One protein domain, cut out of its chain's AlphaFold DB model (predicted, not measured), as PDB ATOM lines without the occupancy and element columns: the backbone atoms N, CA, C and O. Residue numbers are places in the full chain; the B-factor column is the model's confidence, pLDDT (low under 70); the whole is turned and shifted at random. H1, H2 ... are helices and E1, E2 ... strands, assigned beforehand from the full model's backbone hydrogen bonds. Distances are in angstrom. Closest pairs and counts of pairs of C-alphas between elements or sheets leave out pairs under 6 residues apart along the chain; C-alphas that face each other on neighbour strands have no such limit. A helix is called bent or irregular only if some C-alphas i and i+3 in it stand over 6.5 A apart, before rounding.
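Overview. This is residues 100 to 179 of the 184 residues of an uncharacterized protein of Rhizobium sp. P32RR-XVIII (UniProt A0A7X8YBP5). A small two-strand hairpin, E1 and E2, has the long helix H3 packed on it, with more of the contact on E2 than on E1. H1 and H2 lie apart from H3, near each other and at a slant, and residues 152 to 159, in the link from E2 to H3, stick out as a free loop. The printed part has 80 residues, with three named helices and two named strands in the order H1 H2 E1 E2 H3; the sheet, E1 - E2, is antiparallel and the class is mostly helix. It is only just loose, close to compact, with a radius of gyration of the C-alphas of 14.4 A and spans of 38 by 32 by 22 A.

Along the chain. E1 is residues 133 to 136 and E2 residues 143 to 146. H3, residues 163 to 178, is 22.7 A long and ends at C-alpha 178 (100.769, 115.675, 124.608). H2, residues 117 to 128, is 16.1 A long, and is neither bent nor irregular, but only just: C-alphas 119 and 122 are 6.1 A apart. H1, residues 100 to 107, is 10.1 A long and begins at C-alpha 100 (100.342, 86.588, 122.537).

Arrangement. E1 and E2 form a hairpin, antiparallel at 157 degrees, with N 134 and O 145 within hydrogen-bond range at 2.9 A. The closest C-alphas of E2 and H3, Pro 146 and Ala 164, are 5.0 A apart. Those of E1 and H3, Val 133 and Ala 168, are 5.5 A apart. H1 and H2 are close but not clearly touching, their closest C-alphas, Phe 101 and Ala 123, 6.8 A apart. They run the same way at a steep tilt of 41 degrees. H2 and H3 are apart. In H1 and H3 every O i to N i+4 pair is within hydrogen-bond range, in H2 7 of 8.

Size, cuts and confidence. The two C-alphas farthest apart, Glu 107 and Gly 156, are 41.0 A from each other. The printed part has no cut. The link from E2 to H3 is long, 16 residues. Mean pLDDT of the printed part is 85.1; residues 129, 130 and 179 are under 70.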
ATOM      1  N   VAL A 100     100.538  85.215 123.033       86.44
ATOM      2  CA  VAL A 100     100.342  86.588 122.537       86.44
ATOM      3  C   VAL A 100     101.494  87.526 122.917       86.44
ATOM      4  O   VAL A 100     101.952  88.299 122.082       86.44
ATOM      5  N   PHE A 101     102.043  87.412 124.131       87.25
ATOM      6  CA  PHE A 101     103.177  88.231 124.580       87.25
ATOM      7  C   PHE A 101     104.502  87.833 123.918       87.25
ATOM      8  O   PHE A 101     105.287  88.700 123.537       87.25
ATOM      9  N   LEU A 102     104.738  86.534 123.711       85.50
ATOM     10  CA  LEU A 102     105.924  86.055 122.994       85.50
ATOM     11  C   LEU A 102     105.887  86.480 121.524       85.50
ATOM     12  O   LEU A 102     106.900  86.929 120.986       85.50
ATOM     13  N   ARG A 103     104.716  86.370 120.886       83.44
ATOM     14  CA  ARG A 103     104.482  86.871 119.530       83.44
ATOM     15  C   ARG A 103     104.648  88.381 119.475       83.44
ATOM     16  O   ARG A 103     105.316  88.862 118.571       83.44
ATOM     17  N   ALA A 104     104.143  89.119 120.466       86.62
ATOM     18  CA  ALA A 104     104.296  90.567 120.516       86.62
ATOM     19  C   ALA A 104     105.761  91.005 120.420       86.62
ATOM     20  O   ALA A 104     106.096  91.864 119.606       86.62
ATOM     21  N   VAL A 105     106.637  90.345 121.179       82.88
ATOM     22  CA  VAL A 105     108.082  90.599 121.150       82.88
ATOM     23  C   VAL A 105     108.717  90.137 119.836       82.88
ATOM     24  O   VAL A 105     109.480  90.888 119.234       82.88
ATOM     25  N   LYS A 106     108.415  88.915 119.374       85.88
ATOM     26  CA  LYS A 106     109.053  88.319 118.185       85.88
ATOM     27  C   LYS A 106     108.640  88.979 116.871       85.88
ATOM     28  O   LYS A 106     109.472  89.173 115.995       85.88
ATOM     29  N   GLU A 107     107.358  89.289 116.729       86.19
ATOM     30  CA  GLU A 107     106.756  89.823 115.502       86.19
ATOM     31  C   GLU A 107     106.665  91.358 115.525       86.19
ATOM     32  O   GLU A 107     106.234  91.970 114.551       86.19
ATOM     33  N   GLY A 108     107.105  91.999 116.615       83.38
ATOM     34  CA  GLY A 108     107.198  93.456 116.710       83.38
ATOM     35  C   GLY A 108     105.846  94.156 116.855       83.38
ATOM     36  O   GLY A 108     105.666  95.276 116.361       83.38
ATOM     37  N   TYR A 109     104.883  93.522 117.530       82.88
ATOM     38  CA  TYR A 109     103.634  94.193 117.878       82.88
ATOM     39  C   TYR A 109     103.907  95.346 118.847       82.88
ATOM     40  O   TYR A 109     104.744  95.262 119.744       82.88
ATOM     41  N   ARG A 110     103.166  96.443 118.676       82.50
ATOM     42  CA  ARG A 110     103.348  97.665 119.477       82.50
ATOM     43  C   ARG A 110     102.576  97.657 120.795       82.50
ATOM     44  O   ARG A 110     102.897  98.447 121.675       82.50
ATOM     45  N   ALA A 111     101.548  96.820 120.911       84.19
ATOM     46  CA  ALA A 111     100.706  96.717 122.095       84.19
ATOM     47  C   ALA A 111     100.020  95.347 122.160       84.19
ATOM     48  O   ALA A 111      99.737  94.745 121.124       84.19
ATOM     49  N   VAL A 112      99.717  94.903 123.380       86.19
ATOM     50  CA  VAL A 112      98.842  93.762 123.677       86.19
ATOM     51  C   VAL A 112      97.703  94.279 124.547       86.19
ATOM     52  O   VAL A 112      97.952  94.968 125.536       86.19
ATOM     53  N   LEU A 113      96.465  93.959 124.175       86.62
ATOM     54  CA  LEU A 113      95.279  94.275 124.965       86.62
ATOM     55  C   LEU A 113      94.836  93.020 125.718       86.62
ATOM     56  O   LEU A 113      94.616  91.980 125.102       86.62
ATOM     57  N   THR A 114      94.692  93.124 127.036       85.12
ATOM     58  CA  THR A 114      94.157  92.051 127.882       85.12
ATOM     59  C   THR A 114      92.839  92.482 128.509       85.12
ATOM     60  O   THR A 114      92.628  93.665 128.777       85.12
ATOM     61  N   MET A 115      91.953  91.517 128.760       82.56
ATOM     62  CA  MET A 115      90.658  91.785 129.397       82.56
ATOM     63  C   MET A 115      90.815  92.165 130.869       82.56
ATOM     64  O   MET A 115      90.098  93.027 131.371       82.56
ATOM     65  N   TYR A 116      91.778  91.545 131.555       79.44
ATOM     66  CA  TYR A 116      92.087  91.826 132.953       79.44
ATOM     67  C   TYR A 116      93.534  92.282 133.113       79.44
ATOM     68  O   TYR A 116      94.435  91.822 132.407       79.44
ATOM     69  N   HIS A 117      93.762  93.182 134.071       73.69
ATOM     70  CA  HIS A 117      95.088  93.741 134.328       73.69
ATOM     71  C   HIS A 117      96.100  92.660 134.747       73.69
ATOM     72  O   HIS A 117      97.211  92.630 134.218       73.69
ATOM     73  N   ASP A 118      95.700  91.721 135.611       77.00
ATOM     74  CA  ASP A 118      96.578  90.648 136.092       77.00
ATOM     75  C   ASP A 118      97.057  89.710 134.977       77.00
ATOM     76  O   ASP A 118      98.206  89.266 135.002       77.00
ATOM     77  N   GLN A 119      96.230  89.473 133.950       82.88
ATOM     78  CA  GLN A 119      96.606  88.638 132.803       82.88
ATOM     79  C   GLN A 119      97.823  89.204 132.060       82.88
ATOM     80  O   GLN A 119      98.699  88.450 131.647       82.88
ATOM     81  N   GLY A 120      97.900  90.532 131.915       82.50
ATOM     82  CA  GLY A 120      99.039  91.179 131.265       82.50
ATOM     83  C   GLY A 120     100.235  91.396 132.188       82.50
ATOM     84  O   GLY A 120     101.384  91.303 131.753       82.50
ATOM     85  N   GLN A 121      99.988  91.647 133.475       79.50
ATOM     86  CA  GLN A 121     101.043  91.945 134.447       79.50
ATOM     87  C   GLN A 121     101.988  90.763 134.682       79.50
ATOM     88  O   GLN A 121     103.185  90.985 134.858       79.50
ATOM     89  N   ILE A 122     101.492  89.520 134.657       81.94
ATOM     90  CA  ILE A 122     102.340  88.323 134.815       81.94
ATOM     91  C   ILE A 122     103.395  88.266 133.703       81.94
ATOM     92  O   ILE A 122     104.591  88.181 133.985       81.94
ATOM     93  N   ALA A 123     102.967  88.372 132.443       82.38
ATOM     94  CA  ALA A 123     103.868  88.314 131.297       82.38
ATOM     95  C   ALA A 123     104.848  89.498 131.272       82.38
ATOM     96  O   ALA A 123     106.047  89.301 131.087       82.38
ATOM     97  N   MET A 124     104.369  90.720 131.529       79.31
ATOM     98  CA  MET A 124     105.225  91.913 131.592       79.31
ATOM     99  C   MET A 124     106.317  91.797 132.659       79.31
ATOM    100  O   MET A 124     107.465  92.159 132.404       79.31
ATOM    101  N   LYS A 125     105.989  91.243 133.831       77.44
ATOM    102  CA  LYS A 125     106.959  91.011 134.909       77.44
ATOM    103  C   LYS A 125     108.031  89.999 134.517       77.44
ATOM    104  O   LYS A 125     109.191  90.206 134.853       77.44
ATOM    105  N   LEU A 126     107.678  88.944 133.785       80.50
ATOM    106  CA  LEU A 126     108.657  87.969 133.290       80.50
ATOM    107  C   LEU A 126     109.569  88.550 132.201       80.50
ATOM    108  O   LEU A 126     110.744  88.205 132.141       80.50
ATOM    109  N   MET A 127     109.040  89.434 131.351       79.06
ATOM    110  CA  MET A 127     109.797  90.023 130.240       79.06
ATOM    111  C   MET A 127     110.678  91.212 130.648       79.06
ATOM    112  O   MET A 127     111.667  91.486 129.975       79.06
ATOM    113  N   GLY A 128     110.331  91.933 131.716       72.25
ATOM    114  CA  GLY A 128     111.021  93.170 132.085       72.25
ATOM    115  C   GLY A 128     110.645  93.666 133.474       72.25
ATOM    116  O   GLY A 128     110.113  94.769 133.612       72.25
ATOM    117  N   PHE A 129     110.922  92.847 134.496       64.75
ATOM    118  CA  PHE A 129     110.543  93.094 135.893       64.75
ATOM    119  C   PHE A 129     110.930  94.493 136.409       64.75
ATOM    120  O   PHE A 129     110.138  95.116 137.111       64.75
ATOM    121  N   ASP A 130     112.093  95.009 135.995       68.06
ATOM    122  CA  ASP A 130     112.663  96.283 136.469       68.06
ATOM    123  C   ASP A 130     112.537  97.442 135.455       68.06
ATOM    124  O   ASP A 130     113.154  98.500 135.616       68.06
ATOM    125  N   GLU A 131     111.771  97.245 134.379       73.81
ATOM    126  CA  GLU A 131     111.571  98.242 133.314       73.81
ATOM    127  C   GLU A 131     110.095  98.568 133.060       73.81
ATOM    128  O   GLU A 131     109.782  99.621 132.502       73.81
ATOM    129  N   GLY A 132     109.181  97.682 133.466       79.94
ATOM    130  CA  GLY A 132     107.751  97.861 133.255       79.94
ATOM    131  C   GLY A 132     107.208  99.130 133.915       79.94
ATOM    132  O   GLY A 132     107.495  99.432 135.072       79.94
ATOM    133  N   VAL A 133     106.361  99.858 133.188       86.19
ATOM    134  CA  VAL A 133     105.566 100.966 133.726       86.19
ATOM    135  C   VAL A 133     104.105 100.661 133.456       86.19
ATOM    136  O   VAL A 133     103.721 100.414 132.313       86.19
ATOM    137  N   THR A 134     103.282 100.706 134.498       86.88
ATOM    138  CA  THR A 134     101.827 100.658 134.344       86.88
ATOM    139  C   THR A 134     101.301 102.081 134.309       86.88
ATOM    140  O   THR A 134     101.735 102.914 135.099       86.88
ATOM    141  N   MET A 135     100.369 102.377 133.409       87.88
ATOM    142  CA  MET A 135      99.654 103.652 133.403       87.88
ATOM    143  C   MET A 135      98.153 103.427 133.496       87.88
ATOM    144  O   MET A 135      97.643 102.419 133.012       87.88
ATOM    145  N   ILE A 136      97.453 104.383 134.097       85.19
ATOM    146  CA  ILE A 136      95.994 104.395 134.170       85.19
ATOM    147  C   ILE A 136      95.485 105.484 133.225       85.19
ATOM    148  O   ILE A 136      95.816 106.660 133.373       85.19
ATOM    149  N   GLY A 137      94.701 105.072 132.228       84.69
ATOM    150  CA  GLY A 137      94.014 105.977 131.310       84.69
ATOM    151  C   GLY A 137      92.694 106.500 131.883       84.69
ATOM    152  O   GLY A 137      92.138 105.923 132.814       84.69
ATOM    153  N   GLY A 138      92.182 107.591 131.306       82.06
ATOM    154  CA  GLY A 138      90.866 108.154 131.644       82.06
ATOM    155  C   GLY A 138      90.844 109.127 132.829       82.06
ATOM    156  O   GLY A 138      89.805 109.715 133.106       82.06
ATOM    157  N   LEU A 139      91.975 109.338 133.504       84.62
ATOM    158  CA  LEU A 139      92.108 110.359 134.546       84.62
ATOM    159  C   LEU A 139      92.450 111.735 133.944       84.62
ATOM    160  O   LEU A 139      93.107 111.799 132.902       84.62
ATOM    161  N   PRO A 140      92.071 112.848 134.608       85.44
ATOM    162  CA  PRO A 140      92.401 114.204 134.150       85.44
ATOM    163  C   PRO A 140      93.889 114.562 134.315       85.44
ATOM    164  O   PRO A 140      94.312 115.657 133.958       85.44
ATOM    165  N   PHE A 141      94.692 113.650 134.859       86.62
ATOM    166  CA  PHE A 141      96.134 113.772 135.008       86.62
ATOM    167  C   PHE A 141      96.805 112.423 134.709       86.62
ATOM    168  O   PHE A 141      96.198 111.373 134.944       86.62
ATOM    169  N   PRO A 142      98.057 112.410 134.218       91.31
ATOM    170  CA  PRO A 142      98.799 111.169 134.038       91.31
ATOM    171  C   PRO A 142      99.045 110.466 135.374       91.31
ATOM    172  O   PRO A 142      99.593 111.060 136.302       91.31
ATOM    173  N   LEU A 143      98.695 109.183 135.450       90.81
ATOM    174  CA  LEU A 143      99.014 108.319 136.580       90.81
ATOM    175  C   LEU A 143      99.811 107.120 136.071       90.81
ATOM    176  O   LEU A 143      99.292 106.308 135.306       90.81
ATOM    177  N   CYS A 144     101.075 107.039 136.480       91.38
ATOM    178  CA  CYS A 144     101.985 105.941 136.160       91.38
ATOM    179  C   CYS A 144     102.532 105.326 137.451       91.38
ATOM    180  O   CYS A 144     102.817 106.046 138.406       91.38
ATOM    181  N   THR A 145     102.728 104.011 137.463       88.69
ATOM    182  CA  THR A 145     103.381 103.279 138.548       88.69
ATOM    183  C   THR A 145     104.555 102.468 137.991       88.69
ATOM    184  O   THR A 145     104.414 101.803 136.958       88.69
ATOM    185  N   PRO A 146     105.741 102.538 138.619       87.69
ATOM    186  CA  PRO A 146     106.882 101.725 138.215       87.69
ATOM    187  C   PRO A 146     106.714 100.273 138.665       87.69
ATOM    188  O   PRO A 146     106.153 100.006 139.728       87.69
ATOM    189  N   ALA A 147     107.241  99.332 137.888       82.62
ATOM    190  CA  ALA A 147     107.396  97.953 138.323       82.62
ATOM    191  C   ALA A 147     108.621  97.827 139.243       82.62
ATOM    192  O   ALA A 147     109.738  98.165 138.860       82.62
ATOM    193  N   HIS A 148     108.401  97.362 140.472       81.75
ATOM    194  CA  HIS A 148     109.438  96.858 141.371       81.75
ATOM    195  C   HIS A 148     108.812  95.900 142.398       81.75
ATOM    196  O   HIS A 148     107.595  95.885 142.597       81.75
ATOM    197  N   SER A 149     109.642  95.097 143.067       75.19
ATOM    198  CA  SER A 149     109.223  94.249 144.195       75.19
ATOM    199  C   SER A 149     109.463  94.947 145.541       75.19
ATOM    200  O   SER A 149     109.905  96.095 145.593       75.19
ATOM    201  N   THR A 150     109.192  94.248 146.643       82.56
ATOM    202  CA  THR A 150     109.556  94.672 148.002       82.56
ATOM    203  C   THR A 150     111.067  94.718 148.221       82.56
ATOM    204  O   THR A 150     111.526  95.511 149.035       82.56
ATOM    205  N   ALA A 151     111.831  93.891 147.491       85.06
ATOM    206  CA  ALA A 151     113.298  93.890 147.457       85.06
ATOM    207  C   ALA A 151     113.943  93.947 148.865       85.06
ATOM    208  O   ALA A 151     114.815  94.774 149.155       85.06
ATOM    209  N   TYR A 152     113.462  93.084 149.775       89.31
ATOM    210  CA  TYR A 152     113.861  93.059 151.193       89.31
ATOM    211  C   TYR A 152     115.367  92.863 151.402       89.31
ATOM    212  O   TYR A 152     115.926  93.334 152.389       89.31
ATOM    213  N   ASP A 153     116.028  92.189 150.470       92.69
ATOM    214  CA  ASP A 153     117.459  91.927 150.463       92.69
ATOM    215  C   ASP A 153     118.310  93.187 150.230       92.69
ATOM    216  O   ASP A 153     119.477  93.196 150.625       92.69
ATOM    217  N   ILE A 154     117.754  94.265 149.660       91.69
ATOM    218  CA  ILE A 154     118.479  95.523 149.390       91.69
ATOM    219  C   ILE A 154     117.917  96.755 150.113       91.69
ATOM    220  O   ILE A 154     118.546  97.819 150.093       91.69
ATOM    221  N   ALA A 155     116.762  96.635 150.766       93.50
ATOM    222  CA  ALA A 155     116.136  97.732 151.498       93.50
ATOM    223  C   ALA A 155     117.098  98.350 152.535       93.50
ATOM    224  O   ALA A 155     117.764  97.648 153.294       93.50
ATOM    225  N   GLY A 156     117.201  99.683 152.548       93.69
ATOM    226  CA  GLY A 156     118.074 100.427 153.469       93.69
ATOM    227  C   GLY A 156     119.571 100.414 153.131       93.69
ATOM    228  O   GLY A 156     120.340 101.090 153.804       93.69
ATOM    229  N   LYS A 157     120.003  99.704 152.077       95.44
ATOM    230  CA  LYS A 157     121.426  99.602 151.697       95.44
ATOM    231  C   LYS A 157     121.912 100.698 150.739       95.44
ATOM    232  O   LYS A 157     123.094 100.740 150.422       95.44
ATOM    233  N   GLY A 158     121.016 101.555 150.240       94.69
ATOM    234  CA  GLY A 158     121.363 102.644 149.314       94.69
ATOM    235  C   GLY A 158     121.723 102.207 147.885       94.69
ATOM    236  O   GLY A 158     122.204 103.025 147.111       94.69
ATOM    237  N   ILE A 159     121.479 100.942 147.522       94.31
ATOM    238  CA  ILE A 159     121.821 100.353 146.209       94.31
ATOM    239  C   ILE A 159     120.599 100.126 145.300       94.31
ATOM    240  O   ILE A 159     120.654  99.334 144.363       94.31
ATOM    241  N   ALA A 160     119.470 100.777 145.591       91.12
ATOM    242  CA  ALA A 160     118.241 100.613 144.818       91.12
ATOM    243  C   ALA A 160     118.394 101.157 143.387       91.12
ATOM    244  O   ALA A 160     118.910 102.256 143.175       91.12
ATOM    245  N   ASN A 161     117.902 100.404 142.403       88.38
ATOM    246  CA  ASN A 161     117.892 100.823 141.006       88.38
ATOM    247  C   ASN A 161     116.683 101.731 140.727       88.38
ATOM    248  O   ASN A 161     115.540 101.347 140.954       88.38
ATOM    249  N   ILE A 162     116.929 102.932 140.198       91.62
ATOM    250  CA  ILE A 162     115.880 103.925 139.918       91.62
ATOM    251  C   ILE A 162     115.220 103.766 138.541       91.62
ATOM    252  O   ILE A 162     114.354 104.570 138.201       91.62
ATOM    253  N   ARG A 163     115.640 102.797 137.717       89.88
ATOM    254  CA  ARG A 163     115.275 102.719 136.293       89.88
ATOM    255  C   ARG A 163     113.765 102.706 136.053       89.88
ATOM    256  O   ARG A 163     113.285 103.590 135.350       89.88
ATOM    257  N   ALA A 164     113.017 101.793 136.674       86.56
ATOM    258  CA  ALA A 164     111.559 101.734 136.528       86.56
ATOM    259  C   ALA A 164     110.879 103.052 136.947       86.56
ATOM    260  O   ALA A 164     110.053 103.595 136.214       86.56
ATOM    261  N   SER A 165     111.269 103.610 138.098       91.44
ATOM    262  CA  SER A 165     110.738 104.886 138.607       91.44
ATOM    263  C   SER A 165     111.039 106.054 137.671       91.44
ATOM    264  O   SER A 165     110.172 106.893 137.420       91.44
ATOM    265  N   ARG A 166     112.248 106.094 137.102       93.38
ATOM    266  CA  ARG A 166     112.636 107.077 136.090       93.38
ATOM    267  C   ARG A 166     111.764 106.949 134.843       93.38
ATOM    268  O   ARG A 166     111.242 107.960 134.382       93.38
ATOM    269  N   GLU A 167     111.580 105.742 134.311       91.88
ATOM    270  CA  GLU A 167     110.740 105.530 133.127       91.88
ATOM    271  C   GLU A 167     109.273 105.892 133.382       91.88
ATOM    272  O   GLU A 167     108.639 106.494 132.512       91.88
ATOM    273  N   ALA A 168     108.753 105.630 134.586       91.62
ATOM    274  CA  ALA A 168     107.403 106.030 134.974       91.62
ATOM    275  C   ALA A 168     107.220 107.555 134.949       91.62
ATOM    276  O   ALA A 168     106.250 108.053 134.375       91.62
ATOM    277  N   ILE A 169     108.182 108.306 135.498       93.94
ATOM    278  CA  ILE A 169     108.165 109.777 135.471       93.94
ATOM    279  C   ILE A 169     108.274 110.294 134.034       93.94
ATOM    280  O   ILE A 169     107.513 111.177 133.634       93.94
ATOM    281  N   LEU A 170     109.188 109.741 133.229       93.56
ATOM    282  CA  LEU A 170     109.361 110.155 131.835       93.56
ATOM    283  C   LEU A 170     108.105 109.889 131.000       93.56
ATOM    284  O   LEU A 170     107.740 110.704 130.153       93.56
ATOM    285  N   LEU A 171     107.430 108.766 131.236       91.56
ATOM    286  CA  LEU A 171     106.180 108.436 130.568       91.56
ATOM    287  C   LEU A 171     105.056 109.393 130.968       91.56
ATOM    288  O   LEU A 171     104.405 109.944 130.081       91.56
ATOM    289  N   ALA A 172     104.891 109.663 132.263       92.00
ATOM    290  CA  ALA A 172     103.918 110.632 132.760       92.00
ATOM    291  C   ALA A 172     104.162 112.039 132.182       92.00
ATOM    292  O   ALA A 172     103.223 112.692 131.730       92.00
ATOM    293  N   ALA A 173     105.423 112.479 132.102       93.38
ATOM    294  CA  ALA A 173     105.789 113.758 131.491       93.38
ATOM    295  C   ALA A 173     105.448 113.812 129.990       93.38
ATOM    296  O   ALA A 173     104.935 114.822 129.509       93.38
ATOM    297  N   ARG A 174     105.680 112.717 129.246       90.62
ATOM    298  CA  ARG A 174     105.279 112.600 127.830       90.62
ATOM    299  C   ARG A 174     103.762 112.620 127.644       90.62
ATOM    300  O   ARG A 174     103.289 113.161 126.650       90.62
ATOM    301  N   MET A 175     103.007 112.015 128.559       88.69
ATOM    302  CA  MET A 175     101.544 112.075 128.542       88.69
ATOM    303  C   MET A 175     101.070 113.511 128.787       88.69
ATOM    304  O   MET A 175     100.295 114.027 127.989       88.69
ATOM    305  N   ALA A 176     101.606 114.176 129.818       87.94
ATOM    306  CA  ALA A 176     101.247 115.548 130.179       87.94
ATOM    307  C   ALA A 176     101.508 116.554 129.046       87.94
ATOM    308  O   ALA A 176     100.676 117.423 128.794       87.94
ATOM    309  N   SER A 177     102.637 116.426 128.340       85.62
ATOM    310  CA  SER A 177     103.019 117.349 127.261       85.62
ATOM    311  C   SER A 177     102.238 117.151 125.961       85.62
ATOM    312  O   SER A 177     102.199 118.053 125.130       85.62
ATOM    313  N   ARG A 178     101.608 115.984 125.777       74.00
ATOM    314  CA  ARG A 178     100.769 115.675 124.608       74.00
ATOM    315  C   ARG A 178      99.307 116.044 124.799       74.00
ATOM    316  O   ARG A 178      98.572 116.099 123.816       74.00
ATOM    317  N   THR A 179      98.883 116.325 126.026       57.88
ATOM    318  CA  THR A 179      97.538 116.825 126.299       57.88
ATOM    319  C   THR A 179      97.390 118.286 125.870       57.88
ATOM    320  O   THR A 179      97.337 119.198 126.686       57.88
TER     321      THR A 179